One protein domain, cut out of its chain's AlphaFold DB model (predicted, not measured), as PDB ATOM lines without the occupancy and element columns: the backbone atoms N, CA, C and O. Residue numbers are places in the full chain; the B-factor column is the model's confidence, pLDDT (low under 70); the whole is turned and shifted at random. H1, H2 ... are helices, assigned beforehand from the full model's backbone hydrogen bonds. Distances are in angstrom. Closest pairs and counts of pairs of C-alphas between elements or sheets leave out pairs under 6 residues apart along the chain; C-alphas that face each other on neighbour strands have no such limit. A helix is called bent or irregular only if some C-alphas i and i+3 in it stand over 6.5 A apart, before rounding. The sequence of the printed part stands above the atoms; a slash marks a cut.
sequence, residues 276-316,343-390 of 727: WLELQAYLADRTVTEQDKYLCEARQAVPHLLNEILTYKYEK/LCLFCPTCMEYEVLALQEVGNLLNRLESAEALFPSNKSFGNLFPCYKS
ATOM      1  N   TRP A 276     -60.532  22.740  10.543       87.00
ATOM      2  CA  TRP A 276     -59.394  23.625  10.796       87.00
ATOM      3  C   TRP A 276     -58.299  23.458   9.732       87.00
ATOM      4  O   TRP A 276     -57.803  24.462   9.227       87.00
ATOM      5  N   LEU A 277     -57.959  22.223   9.340       82.56
ATOM      6  CA  LEU A 277     -56.977  21.970   8.280       82.56
ATOM      7  C   LEU A 277     -57.437  22.524   6.922       82.56
ATOM      8  O   LEU A 277     -56.648  23.177   6.242       82.56
ATOM      9  N   GLU A 278     -58.693  22.294   6.536       81.38
ATOM     10  CA  GLU A 278     -59.263  22.787   5.274       81.38
ATOM     11  C   GLU A 278     -59.288  24.320   5.224       81.38
ATOM     12  O   GLU A 278     -58.869  24.908   4.227       81.38
ATOM     13  N   LEU A 279     -59.682  24.983   6.318       88.25
ATOM     14  CA  LEU A 279     -59.637  26.444   6.426       88.25
ATOM     15  C   LEU A 279     -58.201  26.985   6.368       88.25
ATOM     16  O   LEU A 279     -57.962  28.002   5.723       88.25
ATOM     17  N   GLN A 280     -57.235  26.316   7.004       87.56
ATOM     18  CA  GLN A 280     -55.819  26.699   6.944       87.56
ATOM     19  C   GLN A 280     -55.196  26.480   5.556       87.56
ATOM     20  O   GLN A 280     -54.318  27.240   5.160       87.56
ATOM     21  N   ALA A 281     -55.645  25.464   4.815       88.00
ATOM     22  CA  ALA A 281     -55.228  25.218   3.438       88.00
ATOM     23  C   ALA A 281     -55.802  26.289   2.491       88.00
ATOM     24  O   ALA A 281     -55.057  26.907   1.732       88.00
ATOM     25  N   TYR A 282     -57.104  26.578   2.620       89.06
ATOM     26  CA  TYR A 282     -57.815  27.604   1.851       89.06
ATOM     27  C   TYR A 282     -57.260  29.018   2.082       89.06
ATOM     28  O   TYR A 282     -57.014  29.742   1.127       89.06
ATOM     29  N   LEU A 283     -56.995  29.405   3.337       90.50
ATOM     30  CA  LEU A 283     -56.415  30.717   3.678       90.50
ATOM     31  C   LEU A 283     -54.962  30.909   3.208       90.50
ATOM     32  O   LEU A 283     -54.420  32.002   3.360       90.50
ATOM     33  N   ALA A 284     -54.320  29.864   2.686       89.00
ATOM     34  CA  ALA A 284     -52.934  29.888   2.238       89.00
ATOM     35  C   ALA A 284     -52.754  29.363   0.802       89.00
ATOM     36  O   ALA A 284     -51.647  28.938   0.470       89.00
ATOM     37  N   ASP A 285     -53.829  29.343   0.000       92.19
ATOM     38  CA  ASP A 285     -53.870  28.891  -1.402       92.19
ATOM     39  C   ASP A 285     -53.155  27.543  -1.658       92.19
ATOM     40  O   ASP A 285     -52.487  27.339  -2.673       92.19
ATOM     41  N   ARG A 286     -53.286  26.599  -0.715       87.38
ATOM     42  CA  ARG A 286     -52.647  25.269  -0.748       87.38
ATOM     43  C   ARG A 286     -53.675  24.145  -0.760       87.38
ATOM     44  O   ARG A 286     -54.777  24.285  -0.235       87.38
ATOM     45  N   THR A 287     -53.302  22.980  -1.291       86.31
ATOM     46  CA  THR A 287     -54.113  21.770  -1.090       86.31
ATOM     47  C   THR A 287     -54.043  21.300   0.365       86.31
ATOM     48  O   THR A 287     -53.044  21.494   1.061       86.31
ATOM     49  N   VAL A 288     -55.085  20.598   0.819       80.44
ATOM     50  CA  VAL A 288     -55.158  19.978   2.158       80.44
ATOM     51  C   VAL A 288     -53.937  19.081   2.438       80.44
ATOM     52  O   VAL A 288     -53.403  19.067   3.546       80.44
ATOM     53  N   THR A 289     -53.442  18.379   1.415       81.56
ATOM     54  CA  THR A 289     -52.245  17.526   1.466       81.56
ATOM     55  C   THR A 289     -50.934  18.300   1.602       81.56
ATOM     56  O   THR A 289     -50.052  17.877   2.350       81.56
ATOM     57  N   GLU A 290     -50.790  19.439   0.923       83.56
ATOM     58  CA  GLU A 290     -49.616  20.310   1.069       83.56
ATOM     59  C   GLU A 290     -49.628  21.036   2.415       83.56
ATOM     60  O   GLU A 290     -48.572  21.216   3.021       83.56
ATOM     61  N   GLN A 291     -50.814  21.390   2.918       86.88
ATOM     62  CA  GLN A 291     -50.976  21.987   4.237       86.88
ATOM     63  C   GLN A 291     -50.658  20.991   5.364       86.88
ATOM     64  O   GLN A 291     -49.925  21.367   6.278       86.88
ATOM     65  N   ASP A 292     -51.112  19.726   5.308       83.25
ATOM     66  CA  ASP A 292     -50.673  18.719   6.295       83.25
ATOM     67  C   ASP A 292     -49.157  18.526   6.223       83.25
ATOM     68  O   ASP A 292     -48.503  18.588   7.259       83.25
ATOM     69  N   LYS A 293     -48.569  18.389   5.024       83.25
ATOM     70  CA  LYS A 293     -47.111  18.259   4.871       83.25
ATOM     71  C   LYS A 293     -46.358  19.445   5.493       83.25
ATOM     72  O   LYS A 293     -45.447  19.229   6.290       83.25
ATOM     73  N   TYR A 294     -46.761  20.678   5.187       89.31
ATOM     74  CA  TYR A 294     -46.177  21.887   5.774       89.31
ATOM     75  C   TYR A 294     -46.277  21.885   7.306       89.31
ATOM     76  O   TYR A 294     -45.305  22.194   7.993       89.31
ATOM     77  N   LEU A 295     -47.424  21.483   7.859       87.62
ATOM     78  CA  LEU A 295     -47.611  21.358   9.303       87.62
ATOM     79  C   LEU A 295     -46.751  20.231   9.903       87.62
ATOM     80  O   LEU A 295     -46.207  20.410  10.990       87.62
ATOM     81  N   CYS A 296     -46.574  19.101   9.213       85.12
ATOM     82  CA  CYS A 296     -45.662  18.027   9.626       85.12
ATOM     83  C   CYS A 296     -44.217  18.527   9.729       85.12
ATOM     84  O   CYS A 296     -43.504  18.168  10.663       85.12
ATOM     85  N   GLU A 297     -43.776  19.341   8.767       88.25
ATOM     86  CA  GLU A 297     -42.422  19.900   8.700       88.25
ATOM     87  C   GLU A 297     -42.224  21.005   9.749       88.25
ATOM     88  O   GLU A 297     -41.323  20.910  10.582       88.25
ATOM     89  N   ALA A 298     -43.120  21.993   9.814       89.25
ATOM     90  CA  ALA A 298     -43.038  23.096  10.774       89.25
ATOM     91  C   ALA A 298     -43.096  22.624  12.241       89.25
ATOM     92  O   ALA A 298     -42.353  23.120  13.093       89.25
ATOM     93  N   ARG A 299     -43.928  21.618  12.555       91.38
ATOM     94  CA  ARG A 299     -44.066  21.094  13.926       91.38
ATOM     95  C   ARG A 299     -42.826  20.333  14.424       91.38
ATOM     96  O   ARG A 299     -42.690  20.162  15.635       91.38
ATOM     97  N   GLN A 300     -41.894  19.929  13.550       89.06
ATOM     98  CA  GLN A 300     -40.628  19.293  13.958       89.06
ATOM     99  C   GLN A 300     -39.670  20.259  14.671       89.06
ATOM    100  O   GLN A 300     -38.862  19.812  15.483       89.06
ATOM    101  N   ALA A 301     -39.777  21.572  14.434       90.38
ATOM    102  CA  ALA A 301     -38.942  22.574  15.103       90.38
ATOM    103  C   ALA A 301     -39.411  22.909  16.538       90.38
ATOM    104  O   ALA A 301     -38.657  23.474  17.331       90.38
ATOM    105  N   VAL A 302     -40.652  22.554  16.894       92.44
ATOM    106  CA  VAL A 302     -41.286  22.960  18.160       92.44
ATOM    107  C   VAL A 302     -40.577  22.406  19.410       92.44
ATOM    108  O   VAL A 302     -40.363  23.187  20.336       92.44
ATOM    109  N   PRO A 303     -40.128  21.131  19.475       93.19
ATOM    110  CA  PRO A 303     -39.354  20.637  20.618       93.19
ATOM    111  C   PRO A 303     -38.057  21.417  20.868       93.19
ATOM    112  O   PRO A 303     -37.714  21.657  22.024       93.19
ATOM    113  N   HIS A 304     -37.366  21.849  19.802       93.62
ATOM    114  CA  HIS A 304     -36.163  22.677  19.923       93.62
ATOM    115  C   HIS A 304     -36.503  24.031  20.538       93.62
ATOM    116  O   HIS A 304     -35.904  24.406  21.537       93.62
ATOM    117  N   LEU A 305     -37.504  24.728  19.993       94.50
ATOM    118  CA  LEU A 305     -37.955  26.029  20.496       94.50
ATOM    119  C   LEU A 305     -38.394  25.972  21.970       94.50
ATOM    120  O   LEU A 305     -38.069  26.865  22.747       94.50
ATOM    121  N   LEU A 306     -39.114  24.922  22.378       94.62
ATOM    122  CA  LEU A 306     -39.538  24.764  23.771       94.62
ATOM    123  C   LEU A 306     -38.347  24.534  24.712       94.62
ATOM    124  O   LEU A 306     -38.327  25.095  25.806       94.62
ATOM    125  N   ASN A 307     -37.341  23.761  24.289       94.62
ATOM    126  CA  ASN A 307     -36.100  23.601  25.045       94.62
ATOM    127  C   ASN A 307     -35.291  24.907  25.093       94.62
ATOM    128  O   ASN A 307     -34.825  25.299  26.152       94.62
ATOM    129  N   GLU A 308     -35.179  25.606  23.967       95.00
ATOM    130  CA  GLU A 308     -34.499  26.895  23.824       95.00
ATOM    131  C   GLU A 308     -35.084  27.951  24.778       95.00
ATOM    132  O   GLU A 308     -34.334  28.616  25.485       95.00
ATOM    133  N   ILE A 309     -36.415  28.029  24.902       94.81
ATOM    134  CA  ILE A 309     -37.105  28.895  25.876       94.81
ATOM    135  C   ILE A 309     -36.849  28.457  27.330       94.81
ATOM    136  O   ILE A 309     -36.740  29.312  28.212       94.81
ATOM    137  N   LEU A 310     -36.709  27.157  27.614       93.44
ATOM    138  CA  LEU A 310     -36.343  26.657  28.950       93.44
ATOM    139  C   LEU A 310     -34.882  26.955  29.312       93.44
ATOM    140  O   LEU A 310     -34.611  27.323  30.449       93.44
ATOM    141  N   THR A 311     -33.952  26.858  28.361       94.19
ATOM    142  CA  THR A 311     -32.517  27.085  28.604       94.19
ATOM    143  C   THR A 311     -32.061  28.527  28.381       94.19
ATOM    144  O   THR A 311     -30.926  28.851  28.720       94.19
ATOM    145  N   TYR A 312     -32.896  29.396  27.796       95.00
ATOM    146  CA  TYR A 312     -32.513  30.767  27.448       95.00
ATOM    147  C   TYR A 312     -32.002  31.564  28.654       95.00
ATOM    148  O   TYR A 312     -32.659  31.663  29.694       95.00
ATOM    149  N   LYS A 313     -30.858  32.206  28.466       94.38
ATOM    150  CA  LYS A 313     -30.286  33.174  29.387       94.38
ATOM    151  C   LYS A 313     -29.662  34.268  28.538       94.38
ATOM    152  O   LYS A 313     -28.879  33.961  27.644       94.38
ATOM    153  N   TYR A 314     -30.015  35.521  28.794       91.50
ATOM    154  CA  TYR A 314     -29.424  36.634  28.065       91.50
ATOM    155  C   TYR A 314     -27.940  36.771  28.426       91.50
ATOM    156  O   TYR A 314     -27.572  36.778  29.604       91.50
ATOM    157  N   GLU A 315     -27.086  36.902  27.415       87.75
ATOM    158  CA  GLU A 315     -25.648  37.099  27.581       87.75
ATOM    159  C   GLU A 315     -25.250  38.488  27.076       87.75
ATOM    160  O   GLU A 315     -25.504  38.839  25.922       87.75
ATOM    161  N   LYS A 316     -24.586  39.273  27.936       80.69
ATOM    162  CA  LYS A 316     -24.032  40.590  27.587       80.69
ATOM    163  C   LYS A 316     -22.861  40.422  26.615       80.69
ATOM    164  O   LYS A 316     -21.700  40.363  27.017       80.69
ATOM    165  N   LEU A 343     -28.392  52.769  36.497       81.44
ATOM    166  CA  LEU A 343     -29.813  53.148  36.487       81.44
ATOM    167  C   LEU A 343     -30.126  54.394  35.635       81.44
ATOM    168  O   LEU A 343     -31.249  54.894  35.675       81.44
ATOM    169  N   CYS A 344     -29.171  54.889  34.838       80.69
ATOM    170  CA  CYS A 344     -29.450  55.943  33.865       80.69
ATOM    171  C   CYS A 344     -30.114  55.350  32.615       80.69
ATOM    172  O   CYS A 344     -29.489  54.583  31.883       80.69
ATOM    173  N   LEU A 345     -31.362  55.753  32.345       77.50
ATOM    174  CA  LEU A 345     -32.125  55.333  31.163       77.50
ATOM    175  C   LEU A 345     -31.431  55.694  29.835       77.50
ATOM    176  O   LEU A 345     -31.623  55.010  28.837       77.50
ATOM    177  N   PHE A 346     -30.614  56.750  29.826       78.62
ATOM    178  CA  PHE A 346     -29.947  57.269  28.626       78.62
ATOM    179  C   PHE A 346     -28.472  56.861  28.514       78.62
ATOM    180  O   PHE A 346     -27.771  57.349  27.635       78.62
ATOM    181  N   CYS A 347     -27.991  55.941  29.361       81.62
ATOM    182  CA  CYS A 347     -26.665  55.346  29.193       81.62
ATOM    183  C   CYS A 347     -26.630  54.508  27.898       81.62
ATOM    184  O   CYS A 347     -27.322  53.485  27.849       81.62
ATOM    185  N   PRO A 348     -25.819  54.865  26.876       77.69
ATOM    186  CA  PRO A 348     -25.870  54.201  25.571       77.69
ATOM    187  C   PRO A 348     -25.610  52.695  25.660       77.69
ATOM    188  O   PRO A 348     -26.364  51.906  25.107       77.69
ATOM    189  N   THR A 349     -24.613  52.286  26.450       82.00
ATOM    190  CA  THR A 349     -24.267  50.875  26.687       82.00
ATOM    191  C   THR A 349     -25.403  50.089  27.349       82.00
ATOM    192  O   THR A 349     -25.677  48.955  26.963       82.00
ATOM    193  N   CYS A 350     -26.090  50.674  28.338       82.00
ATOM    194  CA  CYS A 350     -27.210  49.995  28.998       82.00
ATOM    195  C   CYS A 350     -28.428  49.902  28.070       82.00
ATOM    196  O   CYS A 350     -29.077  48.859  28.039       82.00
ATOM    197  N   MET A 351     -28.693  50.949  27.283       80.69
ATOM    198  CA  MET A 351     -29.765  50.972  26.287       80.69
ATOM    199  C   MET A 351     -29.510  49.977  25.144       80.69
ATOM    200  O   MET A 351     -30.437  49.290  24.732       80.69
ATOM    201  N   GLU A 352     -28.265  49.839  24.671       80.31
ATOM    202  CA  GLU A 352     -27.873  48.836  23.668       80.31
ATOM    203  C   GLU A 352     -28.160  47.414  24.185       80.31
ATOM    204  O   GLU A 352     -28.823  46.630  23.505       80.31
ATOM    205  N   TYR A 353     -27.765  47.098  25.426       82.25
ATOM    206  CA  TYR A 353     -28.073  45.801  26.045       82.25
ATOM    207  C   TYR A 353     -29.575  45.587  26.295       82.25
ATOM    208  O   TYR A 353     -30.061  44.476  26.093       82.25
ATOM    209  N   GLU A 354     -30.323  46.617  26.704       81.06
ATOM    210  CA  GLU A 354     -31.779  46.532  26.878       81.06
ATOM    211  C   GLU A 354     -32.479  46.238  25.543       81.06
ATOM    212  O   GLU A 354     -33.227  45.267  25.445       81.06
ATOM    213  N   VAL A 355     -32.168  46.992  24.484       81.12
ATOM    214  CA  VAL A 355     -32.734  46.778  23.142       81.12
ATOM    215  C   VAL A 355     -32.391  45.389  22.597       81.12
ATOM    216  O   VAL A 355     -33.284  44.703  22.100       81.12
ATOM    217  N   LEU A 356     -31.141  44.931  22.727       84.00
ATOM    218  CA  LEU A 356     -30.732  43.597  22.268       84.00
ATOM    219  C   LEU A 356     -31.436  42.471  23.045       84.00
ATOM    220  O   LEU A 356     -31.928  41.522  22.436       84.00
ATOM    221  N   ALA A 357     -31.543  42.583  24.372       86.62
ATOM    222  CA  ALA A 357     -32.246  41.596  25.192       86.62
ATOM    223  C   ALA A 357     -33.745  41.523  24.862       86.62
ATOM    224  O   ALA A 357     -34.314  40.433  24.782       86.62
ATOM    225  N   LEU A 358     -34.381  42.677  24.635       83.88
ATOM    226  CA  LEU A 358     -35.784  42.762  24.228       83.88
ATOM    227  C   LEU A 358     -36.012  42.195  22.821       83.88
ATOM    228  O   LEU A 358     -37.022  41.532  22.599       83.88
ATOM    229  N   GLN A 359     -35.075  42.383  21.888       85.38
ATOM    230  CA  GLN A 359     -35.133  41.755  20.565       85.38
ATOM    231  C   GLN A 359     -34.988  40.227  20.643       85.38
ATOM    232  O   GLN A 359     -35.744  39.514  19.985       85.38
ATOM    233  N   GLU A 360     -34.068  39.697  21.455       90.12
ATOM    234  CA  GLU A 360     -33.917  38.245  21.646       90.12
ATOM    235  C   GLU A 360     -35.172  37.618  22.281       90.12
ATOM    236  O   GLU A 360     -35.700  36.632  21.758       90.12
ATOM    237  N   VAL A 361     -35.722  38.233  23.336       90.62
ATOM    238  CA  VAL A 361     -36.968  37.780  23.983       90.62
ATOM    239  C   VAL A 361     -38.175  37.904  23.050       90.62
ATOM    240  O   VAL A 361     -38.923  36.939  22.898       90.62
ATOM    241  N   GLY A 362     -38.352  39.045  22.380       87.12
ATOM    242  CA  GLY A 362     -39.449  39.260  21.435       87.12
ATOM    243  C   GLY A 362     -39.419  38.253  20.282       87.12
ATOM    244  O   GLY A 362     -40.453  37.703  19.912       87.12
ATOM    245  N   ASN A 363     -38.232  37.912  19.769       90.19
ATOM    246  CA  ASN A 363     -38.074  36.868  18.755       90.19
ATOM    247  C   ASN A 363     -38.438  35.466  19.273       90.19
ATOM    248  O   ASN A 363     -39.070  34.703  18.542       90.19
ATOM    249  N   LEU A 364     -38.099  35.119  20.521       93.00
ATOM    250  CA  LEU A 364     -38.527  33.855  21.140       93.00
ATOM    251  C   LEU A 364     -40.051  33.795  21.333       93.00
ATOM    252  O   LEU A 364     -40.663  32.780  20.998       93.00
ATOM    253  N   LEU A 365     -40.670  34.879  21.804       91.12
ATOM    254  CA  LEU A 365     -42.120  34.964  22.002       91.12
ATOM    255  C   LEU A 365     -42.886  34.934  20.668       91.12
ATOM    256  O   LEU A 365     -43.832  34.164  20.538       91.12
ATOM    257  N   ASN A 366     -42.433  35.666  19.644       90.38
ATOM    258  CA  ASN A 366     -43.000  35.617  18.288       90.38
ATOM    259  C   ASN A 366     -42.895  34.207  17.672       90.38
ATOM    260  O   ASN A 366     -43.814  33.747  16.989       90.38
ATOM    261  N   ARG A 367     -41.788  33.492  17.920       94.25
ATOM    262  CA  ARG A 367     -41.618  32.092  17.492       94.25
ATOM    263  C   ARG A 367     -42.531  31.144  18.268       94.25
ATOM    264  O   ARG A 367     -43.037  30.202  17.665       94.25
ATOM    265  N   LEU A 368     -42.781  31.389  19.558       93.06
ATOM    266  CA  LEU A 368     -43.737  30.614  20.356       93.06
ATOM    267  C   LEU A 368     -45.177  30.831  19.872       93.06
ATOM    268  O   LEU A 368     -45.868  29.854  19.614       93.06
ATOM    269  N   GLU A 369     -45.589  32.082  19.660       90.62
ATOM    270  CA  GLU A 369     -46.880  32.463  19.063       90.62
ATOM    271  C   GLU A 369     -47.082  31.779  17.695       90.62
ATOM    272  O   GLU A 369     -48.097  31.124  17.453       90.62
ATOM    273  N   SER A 370     -46.053  31.809  16.841       91.06
ATOM    274  CA  SER A 370     -46.043  31.099  15.552       91.06
ATOM    275  C   SER A 370     -46.149  29.575  15.705       91.06
ATOM    276  O   SER A 370     -46.815  28.923  14.904       91.06
ATOM    277  N   ALA A 371     -45.508  28.987  16.720       91.88
ATOM    278  CA  ALA A 371     -45.558  27.552  16.994       91.88
ATOM    279  C   ALA A 371     -46.909  27.103  17.578       91.88
ATOM    280  O   ALA A 371     -47.372  26.009  17.260       91.88
ATOM    281  N   GLU A 372     -47.556  27.933  18.399       90.12
ATOM    282  CA  GLU A 372     -48.916  27.702  18.900       90.12
ATOM    283  C   GLU A 372     -49.935  27.717  17.754       90.12
ATOM    284  O   GLU A 372     -50.774  26.816  17.670       90.12
ATOM    285  N   ALA A 373     -49.799  28.665  16.817       89.69
ATOM    286  CA  ALA A 373     -50.647  28.785  15.629       89.69
ATOM    287  C   ALA A 373     -50.593  27.562  14.687       89.69
ATOM    288  O   ALA A 373     -51.521  27.346  13.908       89.69
ATOM    289  N   LEU A 374     -49.572  26.698  14.793       89.00
ATOM    290  CA  LEU A 374     -49.518  25.420  14.068       89.00
ATOM    291  C   LEU A 374     -50.552  24.389  14.563       89.00
ATOM    292  O   LEU A 374     -50.554  23.264  14.056       89.00
ATOM    293  N   PHE A 375     -51.403  24.691  15.550       87.19
ATOM    294  CA  PHE A 375     -52.348  23.738  16.144       87.19
ATOM    295  C   PHE A 375     -53.763  24.325  16.309       87.19
ATOM    296  O   PHE A 375     -53.903  25.516  16.570       87.19
ATOM    297  N   PRO A 376     -54.827  23.492  16.280       83.56
ATOM    298  CA  PRO A 376     -56.207  23.955  16.489       83.56
ATOM    299  C   PRO A 376     -56.481  24.610  17.854       83.56
ATOM    300  O   PRO A 376     -57.504  25.268  18.025       83.56
ATOM    301  N   SER A 377     -55.619  24.386  18.856       84.06
ATOM    302  CA  SER A 377     -55.659  25.083  20.149       84.06
ATOM    303  C   SER A 377     -54.381  24.861  20.968       84.06
ATOM    304  O   SER A 377     -53.740  23.811  20.867       84.06
ATOM    305  N   ASN A 378     -54.099  25.762  21.914       83.94
ATOM    306  CA  ASN A 378     -53.050  25.603  22.933       83.94
ATOM    307  C   ASN A 378     -53.262  24.350  23.812       83.94
ATOM    308  O   ASN A 378     -52.311  23.787  24.358       83.94
ATOM    309  N   LYS A 379     -54.508  23.860  23.930       82.75
ATOM    310  CA  LYS A 379     -54.813  22.582  24.592       82.75
ATOM    311  C   LYS A 379     -54.290  21.399  23.770       82.75
ATOM    312  O   LYS A 379     -53.729  20.478  24.356       82.75
ATOM    313  N   SER A 380     -54.428  21.442  22.443       81.12
ATOM    314  CA  SER A 380     -53.853  20.455  21.517       81.12
ATOM    315  C   SER A 380     -52.319  20.519  21.521       81.12
ATOM    316  O   SER A 380     -51.680  19.478  21.666       81.12
ATOM    317  N   PHE A 381     -51.737  21.725  21.483       85.44
ATOM    318  CA  PHE A 381     -50.290  21.957  21.619       85.44
ATOM    319  C   PHE A 381     -49.736  21.302  22.897       85.44
ATOM    320  O   PHE A 381     -48.929  20.373  22.844       85.44
ATOM    321  N   GLY A 382     -50.255  21.699  24.064       84.62
ATOM    322  CA  GLY A 382     -49.819  21.166  25.356       84.62
ATOM    323  C   GLY A 382     -50.214  19.706  25.618       84.62
ATOM    324  O   GLY A 382     -49.838  19.154  26.652       84.62
ATOM    325  N   ASN A 383     -51.012  19.066  24.757       83.94
ATOM    326  CA  ASN A 383     -51.246  17.617  24.810       83.94
ATOM    327  C   ASN A 383     -50.096  16.830  24.162       83.94
ATOM    328  O   ASN A 383     -49.790  15.743  24.640       83.94
ATOM    329  N   LEU A 384     -49.453  17.371  23.119       82.62
ATOM    330  CA  LEU A 384     -48.250  16.774  22.521       82.62
ATOM    331  C   LEU A 384     -46.962  17.179  23.240       82.62
ATOM    332  O   LEU A 384     -46.021  16.390  23.283       82.62
ATOM    333  N   PHE A 385     -46.931  18.376  23.825       86.69
ATOM    334  CA  PHE A 385     -45.769  18.903  24.538       86.69
ATOM    335  C   PHE A 385     -46.107  19.150  26.019       86.69
ATOM    336  O   PHE A 385     -46.463  20.269  26.390       86.69
ATOM    337  N   PRO A 386     -46.016  18.133  26.902       87.81
ATOM    338  CA  PRO A 386     -46.326  18.292  28.326       87.81
ATOM    339  C   PRO A 386     -45.494  19.374  29.032       87.81
ATOM    340  O   PRO A 386     -46.002  20.023  29.944       87.81
ATOM    341  N   CYS A 387     -44.259  19.618  28.582       88.00
ATOM    342  CA  CYS A 387     -43.392  20.690  29.085       88.00
ATOM    343  C   CYS A 387     -44.035  22.082  28.978       88.00
ATOM    344  O   CYS A 387     -43.937  22.858  29.918       88.00
ATOM    345  N   TYR A 388     -44.799  22.368  27.918       89.31
ATOM    346  CA  TYR A 388     -45.532  23.633  27.755       89.31
ATOM    347  C   TYR A 388     -46.555  23.895  28.877       89.31
ATOM    348  O   TYR A 388     -46.861  25.039  29.213       89.31
ATOM    349  N   LYS A 389     -47.091  22.832  29.493       87.62
ATOM    350  CA  LYS A 389     -48.012  22.936  30.633       87.62
ATOM    351  C   LYS A 389     -47.296  23.078  31.981       87.62
ATOM    352  O   LYS A 389     -47.983  23.346  32.970       87.62
ATOM    353  N   SER A 390     -45.973  22.886  32.050       91.38
ATOM    354  CA  SER A 390     -45.235  22.913  33.318       91.38
ATOM    355  C   SER A 390     -45.308  24.304  33.974       91.38
ATOM    356  O   SER A 390     -45.435  25.318  33.275       91.38
TER     357      SER A 390
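AT A GLANCE: This is residues 276 to 316 and 343 to 390 of the 727 residues of an uncharacterized protein of Oncopeltus fasciatus (UniProt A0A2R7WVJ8). The longest helix, H3, and the second arm of the bent helix H2 spread as a narrow V; H2's first arm runs on beyond the point, with short H1 at its far end. Two short helices, H4 and H5, make a small turn near the V's point, and residues 346 to 351 stick out at H3's other end. The 89 printed residues have five named helices, H1 to H5 in chain order, and no named strand; the class is all helix. The whole is loose, with a radius of gyration of the C-alphas of 17.5 A, and spans 54 by 31 by 18 A.

IN THESE COORDINATES: Find C-alpha 348 at (-25.870, 54.201, 25.571); from there H3 runs 35.7 A to C-alpha 372 at (-48.916, 27.702, 18.900). H2, residues 288 to 311, was assigned as one helix by its hydrogen bonds but is bent: C-alphas 300 and 303 are 6.9 A apart. Its arms are H2a, residues 288 to 300, 18.7 A, and H2b, residues 303 to 311, 12.3 A. H1 is residues 276 to 282, H4 378 to 384 and H5 386 to 389.

HOW THE PARTS SIT: Look at the closest C-alphas of H3 and H2b, Leu 364 and Ile 309, 7.0 A apart: they touch, H3 with residues 364 to 368 alone, opposite ways at a shallow tilt of 34.5 degrees, only just short of steep. H1 touches H2a's residues 288 to 292 alone, closest at C-alphas Ala 281 and Val 288, 5.4 A. H4 and H5 only just touch, only at the corner, with 3 pairs of C-alphas within 8 A, closest at Gly 382 and Tyr 388, 5.5 A. Every O i to N i+4 pair is within hydrogen-bond range in H1, H2b, H3 and H4, and 8 of 9 in H2a; H5 is too short for one.

THE WHOLE: Residues 317 to 342 are not printed; C-alphas 316 and 343 are 16.4 A apart across the cut. No printed residue is under 70 in pLDDT.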